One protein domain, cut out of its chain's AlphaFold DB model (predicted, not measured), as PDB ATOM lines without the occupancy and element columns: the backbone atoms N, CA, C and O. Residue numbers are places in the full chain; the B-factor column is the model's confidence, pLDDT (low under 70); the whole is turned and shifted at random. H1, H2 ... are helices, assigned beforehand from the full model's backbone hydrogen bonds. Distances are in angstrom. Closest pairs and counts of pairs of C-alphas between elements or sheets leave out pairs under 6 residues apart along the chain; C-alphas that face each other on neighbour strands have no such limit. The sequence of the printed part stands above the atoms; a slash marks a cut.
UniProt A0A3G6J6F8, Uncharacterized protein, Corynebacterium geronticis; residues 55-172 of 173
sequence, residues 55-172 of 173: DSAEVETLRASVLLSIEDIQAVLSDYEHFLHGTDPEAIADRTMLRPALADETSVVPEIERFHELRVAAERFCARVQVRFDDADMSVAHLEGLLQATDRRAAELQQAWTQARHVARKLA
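What this domain is: This is residues 55 to 172 of the 173 residues of an uncharacterized protein of Corynebacterium geronticis (UniProt A0A3G6J6F8). Long helices H1 and H4 lie side by side, H3 slants back over them in an up-and-down bundle of three, and short H2 turns across one end. The printed part has 118 residues with four named helices, H1 to H4 in order, and no named strand. All helix in class, it is loose, with a radius of gyration of the C-alphas of 16.8 A, spanning 53 by 28 by 19 A.

How they stand to each other: Start at H1, residues 55 to 85, which touches H4, residues 140 to 170, at a shallow tilt of 19 degrees, the same way; their closest C-alphas, Ile 73 and Ala 154, are 5.0 A apart. H3, residues 110 to 133, forms a hairpin with H4, touching it with residues 111 to 122 alone; the closest C-alphas, Ile 112 and Ala 164, are 4.7 A apart. H2, residues 89 to 98, touches residues 82 to 85 alone of H1, closest at C-alphas Phe 83 and Ala 91, 5.1 A. Every O i to N i+4 pair is within hydrogen-bond range in H1, H3 and H4; in H2, 5 of 6.

Where its parts are: Find C-alpha 55 at (11.857, 38.683, 20.462); H1 runs 43.6 A. H2 spans 11.9 A, H3 33.7 A. H4 runs 45.2 A to C-alpha 170 at (31.536, 15.012, 60.655).

The domain as a whole: The farthest C-alphas, Asp 55 and Ala 172, are 53.0 A apart. The printed part has no cut; the H2 to H3 link is long. Look for pLDDT under 70 at residues 55 to 56 and 136 to 137.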
ATOM      1  N   ASP A  55      10.790  38.272  19.544       62.22
ATOM      2  CA  ASP A  55      11.857  38.683  20.462       62.22
ATOM      3  C   ASP A  55      11.305  39.172  21.811       62.22
ATOM      4  O   ASP A  55      11.900  38.875  22.836       62.22
ATOM      5  N   SER A  56      10.171  39.886  21.862       68.75
ATOM      6  CA  SER A  56       9.654  40.416  23.137       68.75
ATOM      7  C   SER A  56       9.096  39.332  24.065       68.75
ATOM      8  O   SER A  56       9.352  39.365  25.267       68.75
ATOM      9  N   ALA A  57       8.372  38.349  23.522       76.31
ATOM     10  CA  ALA A  57       7.824  37.237  24.300       76.31
ATOM     11  C   ALA A  57       8.924  36.259  24.745       76.31
ATOM     12  O   ALA A  57       8.894  35.746  25.864       76.31
ATOM     13  N   GLU A  58       9.912  36.022  23.882       81.69
ATOM     14  CA  GLU A  58      11.079  35.197  24.192       81.69
ATOM     15  C   GLU A  58      11.982  35.864  25.238       81.69
ATOM     16  O   GLU A  58      12.371  35.216  26.207       81.69
ATOM     17  N   VAL A  59      12.240  37.172  25.106       84.44
ATOM     18  CA  VAL A  59      12.968  37.975  26.103       84.44
ATOM     19  C   VAL A  59      12.284  37.909  27.460       84.44
ATOM     20  O   VAL A  59      12.958  37.648  28.452       84.44
ATOM     21  N   GLU A  60      10.963  38.094  27.523       85.44
ATOM     22  CA  GLU A  60      10.230  38.039  28.791       85.44
ATOM     23  C   GLU A  60      10.296  36.642  29.422       85.44
ATOM     24  O   GLU A  60      10.519  36.504  30.626       85.44
ATOM     25  N   THR A  61      10.191  35.593  28.603       88.88
ATOM     26  CA  THR A  61      10.315  34.206  29.069       88.88
ATOM     27  C   THR A  61      11.715  33.931  29.625       88.88
ATOM     28  O   THR A  61      11.845  33.410  30.731       88.88
ATOM     29  N   LEU A  62      12.768  34.326  28.904       89.75
ATOM     30  CA  LEU A  62      14.151  34.176  29.360       89.75
ATOM     31  C   LEU A  62      14.424  34.995  30.619       89.75
ATOM     32  O   LEU A  62      15.101  34.520  31.528       89.75
ATOM     33  N   ARG A  63      13.875  36.207  30.705       89.06
ATOM     34  CA  ARG A  63      13.973  37.065  31.886       89.06
ATOM     35  C   ARG A  63      13.374  36.368  33.106       89.06
ATOM     36  O   ARG A  63      14.028  36.320  34.143       89.06
ATOM     37  N   ALA A  64      12.191  35.770  32.961       90.00
ATOM     38  CA  ALA A  64      11.566  34.975  34.013       90.00
ATOM     39  C   ALA A  64      12.414  33.751  34.404       90.00
ATOM     40  O   ALA A  64      12.589  33.492  35.591       90.00
ATOM     41  N   SER A  65      12.995  33.032  33.435       92.75
ATOM     42  CA  SER A  65      13.892  31.903  33.726       92.75
ATOM     43  C   SER A  65      15.127  32.334  34.511       92.75
ATOM     44  O   SER A  65      15.492  31.691  35.486       92.75
ATOM     45  N   VAL A  66      15.752  33.448  34.131       91.25
ATOM     46  CA  VAL A  66      16.920  33.960  34.849       91.25
ATOM     47  C   VAL A  66      16.538  34.418  36.260       91.25
ATOM     48  O   VAL A  66      17.313  34.183  37.183       91.25
ATOM     49  N   LEU A  67      15.369  35.045  36.450       91.50
ATOM     50  CA  LEU A  67      14.877  35.398  37.788       91.50
ATOM     51  C   LEU A  67      14.716  34.159  38.669       91.50
ATOM     52  O   LEU A  67      15.215  34.163  39.789       91.50
ATOM     53  N   LEU A  68      14.120  33.089  38.141       93.12
ATOM     54  CA  LEU A  68      13.981  31.824  38.861       93.12
ATOM     55  C   LEU A  68      15.350  31.262  39.287       93.12
ATOM     56  O   LEU A  68      15.549  30.904  40.442       93.12
ATOM     57  N   SER A  69      16.339  31.273  38.393       92.44
ATOM     58  CA  SER A  69      17.692  30.812  38.733       92.44
ATOM     59  C   SER A  69      18.411  31.724  39.743       92.44
ATOM     60  O   SER A  69      19.305  31.281  40.465       92.44
ATOM     61  N   ILE A  70      18.062  33.014  39.810       93.81
ATOM     62  CA  ILE A  70      18.548  33.919  40.865       93.81
ATOM     63  C   ILE A  70      17.883  33.581  42.201       93.81
ATOM     64  O   ILE A  70      18.568  33.609  43.225       93.81
ATOM     65  N   GLU A  71      16.588  33.264  42.201       94.88
ATOM     66  CA  GLU A  71      15.866  32.819  43.398       94.88
ATOM     67  C   GLU A  71      16.512  31.562  43.988       94.88
ATOM     68  O   GLU A  71      16.706  31.503  45.201       94.88
ATOM     69  N   ASP A  72      16.973  30.624  43.154       95.56
ATOM     70  CA  ASP A  72      17.726  29.451  43.618       95.56
ATOM     71  C   ASP A  72      19.004  29.843  44.379       95.56
ATOM     72  O   ASP A  72      19.309  29.281  45.431       95.56
ATOM     73  N   ILE A  73      19.752  30.844  43.896       95.75
ATOM     74  CA  ILE A  73      20.930  31.369  44.611       95.75
ATOM     75  C   ILE A  73      20.504  31.999  45.940       95.75
ATOM     76  O   ILE A  73      21.127  31.753  46.974       95.75
ATOM     77  N   GLN A  74      19.456  32.824  45.919       96.12
ATOM     78  CA  GLN A  74      18.952  33.516  47.103       96.12
ATOM     79  C   GLN A  74      18.435  32.545  48.165       96.12
ATOM     80  O   GLN A  74      18.640  32.801  49.350       96.12
ATOM     81  N   ALA A  75      17.842  31.420  47.765       96.69
ATOM     82  CA  ALA A  75      17.405  30.373  48.677       96.69
ATOM     83  C   ALA A  75      18.583  29.819  49.491       96.69
ATOM     84  O   ALA A  75      18.509  29.769  50.715       96.69
ATOM     85  N   VAL A  76      19.718  29.517  48.848       96.62
ATOM     86  CA  VAL A  76      20.918  29.031  49.559       96.62
ATOM     87  C   VAL A  76      21.489  30.082  50.512       96.62
ATOM     88  O   VAL A  76      21.899  29.760  51.627       96.62
ATOM     89  N   LEU A  77      21.517  31.347  50.084       96.25
ATOM     90  CA  LEU A  77      21.969  32.450  50.936       96.25
ATOM     91  C   LEU A  77      21.045  32.624  52.151       96.25
ATOM     92  O   LEU A  77      21.531  32.784  53.268       96.25
ATOM     93  N   SER A  78      19.731  32.525  51.947       96.31
ATOM     94  CA  SER A  78      18.733  32.581  53.014       96.31
ATOM     95  C   SER A  78      18.836  31.392  53.969       96.31
ATOM     96  O   SER A  78      18.704  31.580  55.174       96.31
ATOM     97  N   ASP A  79      19.095  30.183  53.472       95.19
ATOM     98  CA  ASP A  79      19.302  28.991  54.302       95.19
ATOM     99  C   ASP A  79      20.518  29.145  55.220       95.19
ATOM    100  O   ASP A  79      20.504  28.709  56.375       95.19
ATOM    101  N   TYR A  80      21.586  29.762  54.712       95.25
ATOM    102  CA  TYR A  80      22.772  30.055  55.506       95.25
ATOM    103  C   TYR A  80      22.520  31.158  56.539       95.25
ATOM    104  O   TYR A  80      22.905  31.011  57.698       95.25
ATOM    105  N   GLU A  81      21.827  32.226  56.151       95.00
ATOM    106  CA  GLU A  81      21.428  33.295  57.069       95.00
ATOM    107  C   GLU A  81      20.531  32.754  58.193       95.00
ATOM    108  O   GLU A  81      20.745  33.044  59.371       95.00
ATOM    109  N   HIS A  82      19.580  31.880  57.847       94.94
ATOM    110  CA  HIS A  82      18.732  31.167  58.802       94.94
ATOM    111  C   HIS A  82      19.551  30.254  59.717       94.94
ATOM    112  O   HIS A  82      19.327  30.220  60.921       94.94
ATOM    113  N   PHE A  83      20.555  29.557  59.190       93.12
ATOM    114  CA  PHE A  83      21.475  28.769  60.011       93.12
ATOM    115  C   PHE A  83      22.237  29.631  61.039       93.12
ATOM    116  O   PHE A  83      22.391  29.221  62.191       93.12
ATOM    117  N   LEU A  84      22.696  30.828  60.658       93.12
ATOM    118  CA  LEU A  84      23.440  31.717  61.555       93.12
ATOM    119  C   LEU A  84      22.539  32.406  62.588       93.12
ATOM    120  O   LEU A  84      22.858  32.434  63.784       93.12
ATOM    121  N   HIS A  85      21.419  32.963  62.133       94.31
ATOM    122  CA  HIS A  85      20.601  33.911  62.890       94.31
ATOM    123  C   HIS A  85      19.213  33.384  63.270       94.31
ATOM    124  O   HIS A  85      18.517  34.032  64.055       94.31
ATOM    125  N   GLY A  86      18.834  32.201  62.784       92.12
ATOM    126  CA  GLY A  86      17.584  31.529  63.119       92.12
ATOM    127  C   GLY A  86      17.419  31.338  64.625       92.12
ATOM    128  O   GLY A  86      18.360  31.029  65.366       92.12
ATOM    129  N   THR A  87      16.199  31.582  65.092       92.25
ATOM    130  CA  THR A  87      15.811  31.472  66.506       92.25
ATOM    131  C   THR A  87      15.008  30.210  66.793       92.25
ATOM    132  O   THR A  87      14.675  29.935  67.946       92.25
ATOM    133  N   ASP A  88      14.700  29.433  65.761       93.56
ATOM    134  CA  ASP A  88      14.070  28.134  65.884       93.56
ATOM    135  C   ASP A  88      15.022  27.113  66.538       93.56
ATOM    136  O   ASP A  88      16.249  27.213  66.428       93.56
ATOM    137  N   PRO A  89      14.467  26.103  67.230       90.69
ATOM    138  CA  PRO A  89      15.270  25.085  67.898       90.69
ATOM    139  C   PRO A  89      16.219  24.333  66.956       90.69
ATOM    140  O   PRO A  89      17.287  23.913  67.396       90.69
ATOM    141  N   GLU A  90      15.845  24.164  65.684       89.31
ATOM    142  CA  GLU A  90      16.648  23.448  64.692       89.31
ATOM    143  C   GLU A  90      17.884  24.257  64.288       89.31
ATOM    144  O   GLU A  90      18.991  23.735  64.400       89.31
ATOM    145  N   ALA A  91      17.739  25.541  63.945       89.44
ATOM    146  CA  ALA A  91      18.867  26.431  63.665       89.44
ATOM    147  C   ALA A  91      19.816  26.564  64.867       89.44
ATOM    148  O   ALA A  91      21.041  26.517  64.719       89.44
ATOM    149  N   ILE A  92      19.271  26.660  66.088       91.31
ATOM    150  CA  ILE A  92      20.084  26.715  67.309       91.31
ATOM    151  C   ILE A  92      20.862  25.410  67.507       91.31
ATOM    152  O   ILE A  92      22.065  25.460  67.772       91.31
ATOM    153  N   ALA A  93      20.214  24.250  67.380       89.69
ATOM    154  CA  ALA A  93      20.885  22.955  67.481       89.69
ATOM    155  C   ALA A  93      21.937  22.783  66.377       89.69
ATOM    156  O   ALA A  93      23.036  22.289  66.634       89.69
ATOM    157  N   ASP A  94      21.636  23.253  65.170       88.00
ATOM    158  CA  ASP A  94      22.534  23.213  64.029       88.00
ATOM    159  C   ASP A  94      23.820  23.992  64.273       88.00
ATOM    160  O   ASP A  94      24.907  23.437  64.113       88.00
ATOM    161  N   ARG A  95      23.717  25.254  64.691       90.38
ATOM    162  CA  ARG A  95      24.894  26.107  64.895       90.38
ATOM    163  C   ARG A  95      25.674  25.781  66.169       90.38
ATOM    164  O   ARG A  95      26.843  26.131  66.261       90.38
ATOM    165  N   THR A  96      25.049  25.138  67.160       88.06
ATOM    166  CA  THR A  96      25.701  24.849  68.453       88.06
ATOM    167  C   THR A  96      26.211  23.418  68.571       88.06
ATOM    168  O   THR A  96      27.328  23.215  69.036       88.06
ATOM    169  N   MET A  97      25.416  22.428  68.162       86.50
ATOM    170  CA  MET A  97      25.696  21.010  68.401       86.50
ATOM    171  C   MET A  97      26.042  20.257  67.120       86.50
ATOM    172  O   MET A  97      26.976  19.464  67.120       86.50
ATOM    173  N   LEU A  98      25.306  20.477  66.026       89.25
ATOM    174  CA  LEU A  98      25.422  19.608  64.850       89.25
ATOM    175  C   LEU A  98      26.491  20.060  63.855       89.25
ATOM    176  O   LEU A  98      27.071  19.213  63.182       89.25
ATOM    177  N   ARG A  99      26.706  21.369  63.684       90.62
ATOM    178  CA  ARG A  99      27.583  21.954  62.653       90.62
ATOM    179  C   ARG A  99      28.228  23.288  63.084       90.62
ATOM    180  O   ARG A  99      28.216  24.238  62.301       90.62
ATOM    181  N   PRO A 100      28.839  23.398  64.277       90.50
ATOM    182  CA  PRO A 100      29.420  24.666  64.731       90.50
ATOM    183  C   PRO A 100      30.540  25.190  63.816       90.50
ATOM    184  O   PRO A 100      30.670  26.394  63.629       90.50
ATOM    185  N   ALA A 101      31.298  24.296  63.170       89.56
ATOM    186  CA  ALA A 101      32.394  24.661  62.265       89.56
ATOM    187  C   ALA A 101      31.953  25.450  61.015       89.56
ATOM    188  O   ALA A 101      32.786  26.079  60.377       89.56
ATOM    189  N   LEU A 102      30.664  25.413  60.655       91.38
ATOM    190  CA  LEU A 102      30.108  26.135  59.502       91.38
ATOM    191  C   LEU A 102      29.826  27.619  59.808       91.38
ATOM    192  O   LEU A 102      29.609  28.414  58.896       91.38
ATOM    193  N   ALA A 103      29.799  27.988  61.093       90.50
ATOM    194  CA  ALA A 103      29.675  29.374  61.538       90.50
ATOM    195  C   ALA A 103      31.037  30.088  61.632       90.50
ATOM    196  O   ALA A 103      31.077  31.306  61.789       90.50
ATOM    197  N   ASP A 104      32.144  29.345  61.545       89.50
ATOM    198  CA  ASP A 104      33.496  29.897  61.553       89.50
ATOM    199  C   ASP A 104      33.932  30.277  60.132       89.50
ATOM    200  O   ASP A 104      34.325  29.424  59.337       89.50
ATOM    201  N   GLU A 105      33.903  31.575  59.823       86.31
ATOM    202  CA  GLU A 105      34.347  32.106  58.526       86.31
ATOM    203  C   GLU A 105      35.853  31.910  58.265       86.31
ATOM    204  O   GLU A 105      36.301  32.060  57.130       86.31
ATOM    205  N   THR A 106      36.640  31.572  59.292       87.56
ATOM    206  CA  THR A 106      38.090  31.327  59.197       87.56
ATOM    207  C   THR A 106      38.454  29.843  59.214       87.56
ATOM    208  O   THR A 106      39.618  29.483  59.415       87.56
ATOM    209  N   SER A 107      37.467  28.971  58.990       87.12
ATOM    210  CA  SER A 107      37.663  27.526  58.968       87.12
ATOM    211  C   SER A 107      38.732  27.114  57.955       87.12
ATOM    212  O   SER A 107      38.668  27.456  56.780       87.12
ATOM    213  N   VAL A 108      39.691  26.301  58.403       89.94
ATOM    214  CA  VAL A 108      40.754  25.721  57.557       89.94
ATOM    215  C   VAL A 108      40.287  24.499  56.757       89.94
ATOM    216  O   VAL A 108      41.083  23.841  56.086       89.94
ATOM    217  N   VAL A 109      39.008  24.134  56.881       93.38
ATOM    218  CA  VAL A 109      38.417  23.006  56.162       93.38
ATOM    219  C   VAL A 109      38.093  23.455  54.733       93.38
ATOM    220  O   VAL A 109      37.215  24.308  54.571       93.38
ATOM    221  N   PRO A 110      38.715  22.862  53.694       93.81
ATOM    222  CA  PRO A 110      38.618  23.364  52.321       93.81
ATOM    223  C   PRO A 110      37.184  23.483  51.795       93.81
ATOM    224  O   PRO A 110      36.864  24.388  51.030       93.81
ATOM    225  N   GLU A 111      36.296  22.566  52.182       95.12
ATOM    226  CA  GLU A 111      34.901  22.582  51.741       95.12
ATOM    227  C   GLU A 111      34.079  23.700  52.389       95.12
ATOM    228  O   GLU A 111      33.190  24.250  51.737       95.12
ATOM    229  N   ILE A 112      34.375  24.036  53.648       94.12
ATOM    230  CA  ILE A 112      33.710  25.120  54.379       94.12
ATOM    231  C   ILE A 112      34.235  26.463  53.863       94.12
ATOM    232  O   ILE A 112      33.441  27.313  53.465       94.12
ATOM    233  N   GLU A 113      35.559  26.610  53.756       95.12
ATOM    234  CA  GLU A 113      36.218  27.788  53.178       95.12
ATOM    235  C   GLU A 113      35.671  28.101  51.777       95.12
ATOM    236  O   GLU A 113      35.167  29.198  51.525       95.12
ATOM    237  N   ARG A 114      35.643  27.098  50.889       95.31
ATOM    238  CA  ARG A 114      35.102  27.240  49.531       95.31
ATOM    239  C   ARG A 114      33.645  27.703  49.522       95.31
ATOM    240  O   ARG A 114      33.259  28.474  48.642       95.31
ATOM    241  N   PHE A 115      32.817  27.224  50.450       96.44
ATOM    242  CA  PHE A 115      31.435  27.686  50.552       96.44
ATOM    243  C   PHE A 115      31.373  29.177  50.913       96.44
ATOM    244  O   PHE A 115      30.655  29.917  50.239       96.44
ATOM    245  N   HIS A 116      32.153  29.644  51.892       95.50
ATOM    246  CA  HIS A 116      32.186  31.067  52.255       95.50
ATOM    247  C   HIS A 116      32.683  31.951  51.100       95.50
ATOM    248  O   HIS A 116      32.096  33.003  50.835       95.50
ATOM    249  N   GLU A 117      33.703  31.512  50.358       95.00
ATOM    250  CA  GLU A 117      34.179  32.226  49.168       95.00
ATOM    251  C   GLU A 117      33.085  32.351  48.096       95.00
ATOM    252  O   GLU A 117      32.831  33.442  47.566       95.00
ATOM    253  N   LEU A 118      32.410  31.238  47.785       95.81
ATOM    254  CA  LEU A 118      31.336  31.205  46.794       95.81
ATOM    255  C   LEU A 118      30.122  32.020  47.239       95.81
ATOM    256  O   LEU A 118      29.541  32.713  46.405       95.81
ATOM    257  N   ARG A 119      29.779  32.008  48.533       96.12
ATOM    258  CA  ARG A 119      28.707  32.821  49.123       96.12
ATOM    259  C   ARG A 119      28.931  34.307  48.849       96.12
ATOM    260  O   ARG A 119      28.091  34.954  48.226       96.12
ATOM    261  N   VAL A 120      30.099  34.835  49.217       95.06
ATOM    262  CA  VAL A 120      30.440  36.254  49.001       95.06
ATOM    263  C   VAL A 120      30.457  36.595  47.505       95.06
ATOM    264  O   VAL A 120      30.029  37.675  47.081       95.06
ATOM    265  N   ALA A 121      30.944  35.679  46.663       95.00
ATOM    266  CA  ALA A 121      30.932  35.860  45.215       95.00
ATOM    267  C   ALA A 121      29.510  35.849  44.616       95.00
ATOM    268  O   ALA A 121      29.273  36.553  43.625       95.00
ATOM    269  N   ALA A 122      28.594  35.065  45.190       94.75
ATOM    270  CA  ALA A 122      27.194  34.957  44.798       94.75
ATOM    271  C   ALA A 122      26.392  36.199  45.209       94.75
ATOM    272  O   ALA A 122      25.737  36.789  44.356       94.75
ATOM    273  N   GLU A 123      26.547  36.691  46.440       94.25
ATOM    274  CA  GLU A 123      25.919  37.940  46.908       94.25
ATOM    275  C   GLU A 123      26.254  39.122  45.993       94.25
ATOM    276  O   GLU A 123      25.379  39.830  45.487       94.25
ATOM    277  N   ARG A 124      27.548  39.293  45.688       94.50
ATOM    278  CA  ARG A 124      28.013  40.337  44.764       94.50
ATOM    279  C   ARG A 124      27.469  40.143  43.351       94.50
ATOM    280  O   ARG A 124      27.352  41.114  42.606       94.50
ATOM    281  N   PHE A 125      27.230  38.902  42.933       92.94
ATOM    282  CA  PHE A 125      26.654  38.608  41.628       92.94
ATOM    283  C   PHE A 125      25.177  38.989  41.582       92.94
ATOM    284  O   PHE A 125      24.825  39.783  40.713       92.94
ATOM    285  N   CYS A 126      24.364  38.540  42.541       91.38
ATOM    286  CA  CYS A 126      22.948  38.899  42.641       91.38
ATOM    287  C   CYS A 126      22.756  40.420  42.653       91.38
ATOM    288  O   CYS A 126      21.988  40.940  41.847       91.38
ATOM    289  N   ALA A 127      23.542  41.147  43.458       90.12
ATOM    290  CA  ALA A 127      23.480  42.608  43.507       90.12
ATOM    291  C   ALA A 127      23.761  43.269  42.141       90.12
ATOM    292  O   ALA A 127      23.092  44.222  41.753       90.12
ATOM    293  N   ARG A 128      24.737  42.762  41.373       89.56
ATOM    294  CA  ARG A 128      25.052  43.294  40.032       89.56
ATOM    295  C   ARG A 128      24.009  42.932  38.987       89.56
ATOM    296  O   ARG A 128      23.771  43.725  38.079       89.56
ATOM    297  N   VAL A 129      23.465  41.722  39.064       87.06
ATOM    298  CA  VAL A 129      22.467  41.239  38.108       87.06
ATOM    299  C   VAL A 129      21.168  42.010  38.286       87.06
ATOM    300  O   VAL A 129      20.635  42.483  37.292       87.06
ATOM    301  N   GLN A 130      20.740  42.256  39.525       83.38
ATOM    302  CA  GLN A 130      19.551  43.055  39.812       83.38
ATOM    303  C   GLN A 130      19.643  44.466  39.208       83.38
ATOM    304  O   GLN A 130      18.707  44.903  38.556       83.38
ATOM    305  N   VAL A 131      20.802  45.131  39.311       83.12
ATOM    306  CA  VAL A 131      21.025  46.451  38.682       83.12
ATOM    307  C   VAL A 131      20.968  46.389  37.150       83.12
ATOM    308  O   VAL A 131      20.532  47.341  36.517       83.12
ATOM    309  N   ARG A 132      21.424  45.288  36.536       76.69
ATOM    310  CA  ARG A 132      21.419  45.122  35.070       76.69
ATOM    311  C   ARG A 132      20.056  44.718  34.519       76.69
ATOM    312  O   ARG A 132      19.771  44.974  33.357       76.69
ATOM    313  N   PHE A 133      19.239  44.065  35.331       73.75
ATOM    314  CA  PHE A 133      17.937  43.561  34.916       73.75
ATOM    315  C   PHE A 133      16.934  44.660  34.581       73.75
ATOM    316  O   PHE A 133      15.989  44.391  33.843       73.75
ATOM    317  N   ASP A 134      17.131  45.866  35.108       70.25
ATOM    318  CA  ASP A 134      16.271  47.021  34.853       70.25
ATOM    319  C   ASP A 134      16.561  47.697  33.495       70.25
ATOM    320  O   ASP A 134      15.776  48.536  33.048       70.25
ATOM    321  N   ASP A 135      17.639  47.307  32.798       72.44
ATOM    322  CA  ASP A 135      17.951  47.804  31.455       72.44
ATOM    323  C   ASP A 135      17.055  47.125  30.396       72.44
ATOM    324  O   ASP A 135      17.151  45.925  30.136       72.44
ATOM    325  N   ALA A 136      16.199  47.912  29.732       60.59
ATOM    326  CA  ALA A 136      15.168  47.431  28.799       60.59
ATOM    327  C   ALA A 136      15.683  46.864  27.455       60.59
ATOM    328  O   ALA A 136      14.904  46.292  26.696       60.59
ATOM    329  N   ASP A 137      16.979  46.998  27.152       67.31
ATOM    330  CA  ASP A 137      17.551  46.716  25.823       67.31
ATOM    331  C   ASP A 137      18.358  45.397  25.745       67.31
ATOM    332  O   ASP A 137      19.180  45.206  24.840       67.31
ATOM    333  N   MET A 138      18.167  44.460  26.680       74.75
ATOM    334  CA  MET A 138      18.884  43.178  26.649       74.75
ATOM    335  C   MET A 138      18.418  42.284  25.488       74.75
ATOM    336  O   MET A 138      17.262  41.882  25.402       74.75
ATOM    337  N   SER A 139      19.345  41.910  24.602       81.69
ATOM    338  CA  SER A 139      19.081  40.933  23.537       81.69
ATOM    339  C   SER A 139      18.914  39.509  24.083       81.69
ATOM    340  O   SER A 139      19.624  39.145  25.022       81.69
ATOM    341  N   VAL A 140      18.117  38.675  23.405       83.38
ATOM    342  CA  VAL A 140      17.931  37.228  23.670       83.38
ATOM    343  C   VAL A 140      19.256  36.505  23.963       83.38
ATOM    344  O   VAL A 140      19.429  35.959  25.046       83.38
ATOM    345  N   ALA A 141      20.250  36.605  23.074       83.12
ATOM    346  CA  ALA A 141      21.549  35.939  23.248       83.12
ATOM    347  C   ALA A 141      22.308  36.372  24.522       83.12
ATOM    348  O   ALA A 141      23.077  35.605  25.102       83.12
ATOM    349  N   HIS A 142      22.104  37.613  24.972       83.69
ATOM    350  CA  HIS A 142      22.703  38.102  26.213       83.69
ATOM    351  C   HIS A 142      21.991  37.523  27.442       83.69
ATOM    352  O   HIS A 142      22.658  37.153  28.407       83.69
ATOM    353  N   LEU A 143      20.661  37.400  27.386       87.88
ATOM    354  CA  LEU A 143      19.863  36.756  28.432       87.88
ATOM    355  C   LEU A 143      20.165  35.262  28.541       87.88
ATOM    356  O   LEU A 143      20.321  34.777  29.653       87.88
ATOM    357  N   GLU A 144      20.339  34.551  27.428       90.06
ATOM    358  CA  GLU A 144      20.760  33.142  27.442       90.06
ATOM    359  C   GLU A 144      22.138  32.960  28.088       90.06
ATOM    360  O   GLU A 144      22.330  32.084  28.934       90.06
ATOM    361  N   GLY A 145      23.106  33.810  27.731       89.88
ATOM    362  CA  GLY A 145      24.429  33.786  28.353       89.88
ATOM    363  C   GLY A 145      24.369  34.093  29.852       89.88
ATOM    364  O   GLY A 145      25.085  33.475  30.643       89.88
ATOM    365  N   LEU A 146      23.495  35.020  30.254       91.00
ATOM    366  CA  LEU A 146      23.251  35.324  31.659       91.00
ATOM    367  C   LEU A 146      22.579  34.153  32.385       91.00
ATOM    368  O   LEU A 146      23.004  33.829  33.489       91.00
ATOM    369  N   LEU A 147      21.593  33.497  31.768       92.31
ATOM    370  CA  LEU A 147      20.915  32.317  32.305       92.31
ATOM    371  C   LEU A 147      21.914  31.206  32.597       92.31
ATOM    372  O   LEU A 147      22.042  30.787  33.742       92.31
ATOM    373  N   GLN A 148      22.725  30.827  31.608       93.94
ATOM    374  CA  GLN A 148      23.747  29.792  31.777       93.94
ATOM    375  C   GLN A 148      24.751  30.134  32.886       93.94
ATOM    376  O   GLN A 148      25.173  29.262  33.650       93.94
ATOM    377  N   ALA A 149      25.158  31.403  32.984       92.19
ATOM    378  CA  ALA A 149      26.067  31.852  34.032       92.19
ATOM    379  C   ALA A 149      25.421  31.802  35.426       92.19
ATOM    380  O   ALA A 149      26.100  31.443  36.391       92.19
ATOM    381  N   THR A 150      24.138  32.153  35.534       93.50
ATOM    382  CA  THR A 150      23.362  32.085  36.779       93.50
ATOM    383  C   THR A 150      23.129  30.636  37.195       93.50
ATOM    384  O   THR A 150      23.486  30.289  38.317       93.50
ATOM    385  N   ASP A 151      22.663  29.770  36.292       94.88
ATOM    386  CA  ASP A 151      22.427  28.340  36.546       94.88
ATOM    387  C   ASP A 151      23.686  27.648  37.061       94.88
ATOM    388  O   ASP A 151      23.676  26.925  38.058       94.88
ATOM    389  N   ARG A 152      24.819  27.917  36.404       95.50
ATOM    390  CA  ARG A 152      26.110  27.376  36.823       95.50
ATOM    391  C   ARG A 152      26.474  27.823  38.237       95.50
ATOM    392  O   ARG A 152      26.935  27.007  39.030       95.50
ATOM    393  N   ARG A 153      26.286  29.106  38.554       94.69
ATOM    394  CA  ARG A 153      26.580  29.653  39.887       94.69
ATOM    395  C   ARG A 153      25.648  29.085  40.951       94.69
ATOM    396  O   ARG A 153      26.133  28.754  42.029       94.69
ATOM    397  N   ALA A 154      24.360  28.941  40.646       95.50
ATOM    398  CA  ALA A 154      23.380  28.315  41.526       95.50
ATOM    399  C   ALA A 154      23.789  26.875  41.857       95.50
ATOM    400  O   ALA A 154      23.910  26.514  43.026       95.50
ATOM    401  N   ALA A 155      24.124  26.084  40.833       96.62
ATOM    402  CA  ALA A 155      24.578  24.710  41.010       96.62
ATOM    403  C   ALA A 155      25.884  24.617  41.818       96.62
ATOM    404  O   ALA A 155      25.979  23.808  42.741       96.62
ATOM    405  N   GLU A 156      26.887  25.447  41.505       96.50
ATOM    406  CA  GLU A 156      28.168  25.471  42.225       96.50
ATOM    407  C   GLU A 156      27.987  25.849  43.705       96.50
ATOM    408  O   GLU A 156      28.576  25.203  44.578       96.50
ATOM    409  N   LEU A 157      27.152  26.853  44.001       97.25
ATOM    410  CA  LEU A 157      26.867  27.286  45.368       97.25
ATOM    411  C   LEU A 157      26.092  26.216  46.147       97.25
ATOM    412  O   LEU A 157      26.476  25.887  47.268       97.25
ATOM    413  N   GLN A 158      25.058  25.622  45.546       97.56
ATOM    414  CA  GLN A 158      24.248  24.584  46.188       97.56
ATOM    415  C   GLN A 158      25.065  23.326  46.510       97.56
ATOM    416  O   GLN A 158      24.925  22.722  47.581       97.56
ATOM    417  N   GLN A 159      25.959  22.933  45.602       97.25
ATOM    418  CA  GLN A 159      26.887  21.827  45.837       97.25
ATOM    419  C   GLN A 159      27.852  22.140  46.982       97.25
ATOM    420  O   GLN A 159      28.035  21.304  47.870       97.25
ATOM    421  N   ALA A 160      28.438  23.342  46.993       96.75
ATOM    422  CA  ALA A 160      29.333  23.769  48.061       96.75
ATOM    423  C   ALA A 160      28.618  23.808  49.420       96.75
ATOM    424  O   ALA A 160      29.150  23.290  50.397       96.75
ATOM    425  N   TRP A 161      27.385  24.319  49.468       97.00
ATOM    426  CA  TRP A 161      26.558  24.352  50.676       97.00
ATOM    427  C   TRP A 161      26.297  22.955  51.245       97.00
ATOM    428  O   TRP A 161      26.533  22.685  52.427       97.00
ATOM    429  N   THR A 162      25.865  22.030  50.386       96.50
ATOM    430  CA  THR A 162      25.584  20.644  50.779       96.50
ATOM    431  C   THR A 162      26.842  19.948  51.300       96.50
ATOM    432  O   THR A 162      26.811  19.282  52.340       96.50
ATOM    433  N   GLN A 163      27.965  20.130  50.602       96.25
ATOM    434  CA  GLN A 163      29.239  19.534  50.981       96.25
ATOM    435  C   GLN A 163      29.757  20.106  52.308       96.25
ATOM    436  O   GLN A 163      30.143  19.336  53.189       96.25
ATOM    437  N   ALA A 164      29.706  21.428  52.486       95.06
ATOM    438  CA  ALA A 164      30.121  22.097  53.713       95.06
ATOM    439  C   ALA A 164      29.293  21.622  54.917       95.06
ATOM    440  O   ALA A 164      29.861  21.256  55.944       95.06
ATOM    441  N   ARG A 165      27.962  21.502  54.777       94.31
ATOM    442  CA  ARG A 165      27.083  20.942  55.825       94.31
ATOM    443  C   ARG A 165      27.444  19.504  56.184       94.31
ATOM    444  O   ARG A 165      27.430  19.147  57.363       94.31
ATOM    445  N   HIS A 166      27.729  18.671  55.187       94.25
ATOM    446  CA  HIS A 166      28.086  17.274  55.410       94.25
ATOM    447  C   HIS A 166      29.435  17.137  56.128       94.25
ATOM    448  O   HIS A 166      29.546  16.349  57.067       94.25
ATOM    449  N   VAL A 167      30.442  17.918  55.729       93.62
ATOM    450  CA  VAL A 167      31.756  17.923  56.385       93.62
ATOM    451  C   VAL A 167      31.651  18.502  57.795       93.62
ATOM    452  O   VAL A 167      32.078  17.845  58.738       93.62
ATOM    453  N   ALA A 168      30.985  19.645  57.981       92.38
ATOM    454  CA  ALA A 168      30.780  20.248  59.300       92.38
ATOM    455  C   ALA A 168      30.111  19.282  60.291       92.38
ATOM    456  O   ALA A 168      30.498  19.235  61.455       92.38
ATOM    457  N   ARG A 169      29.168  18.451  59.823       91.44
ATOM    458  CA  ARG A 169      28.525  17.422  60.653       91.44
ATOM    459  C   ARG A 169      29.479  16.310  61.089       91.44
ATOM    460  O   ARG A 169      29.285  15.731  62.149       91.44
ATOM    461  N   LYS A 170      30.499  15.994  60.290       91.25
ATOM    462  CA  LYS A 170      31.536  15.012  60.655       91.25
ATOM    463  C   LYS A 170      32.544  15.559  61.662       91.25
ATOM    464  O   LYS A 170      33.171  14.767  62.352       91.25
ATOM    465  N   LEU A 171      32.723  16.880  61.702       87.44
ATOM    466  CA  LEU A 171      33.584  17.558  62.674       87.44
ATOM    467  C   LEU A 171      32.871  17.842  64.003       87.44
ATOM    468  O   LEU A 171      33.520  18.296  64.944       87.44
ATOM    469  N   ALA A 172      31.559  17.614  64.077       79.38
ATOM    470  CA  ALA A 172      30.812  17.771  65.312       79.38
ATOM    471  C   ALA A 172      31.335  16.799  66.396       79.38
ATOM    472  O   ALA A 172      31.687  15.665  66.056       79.38
TER     473      ALA A 172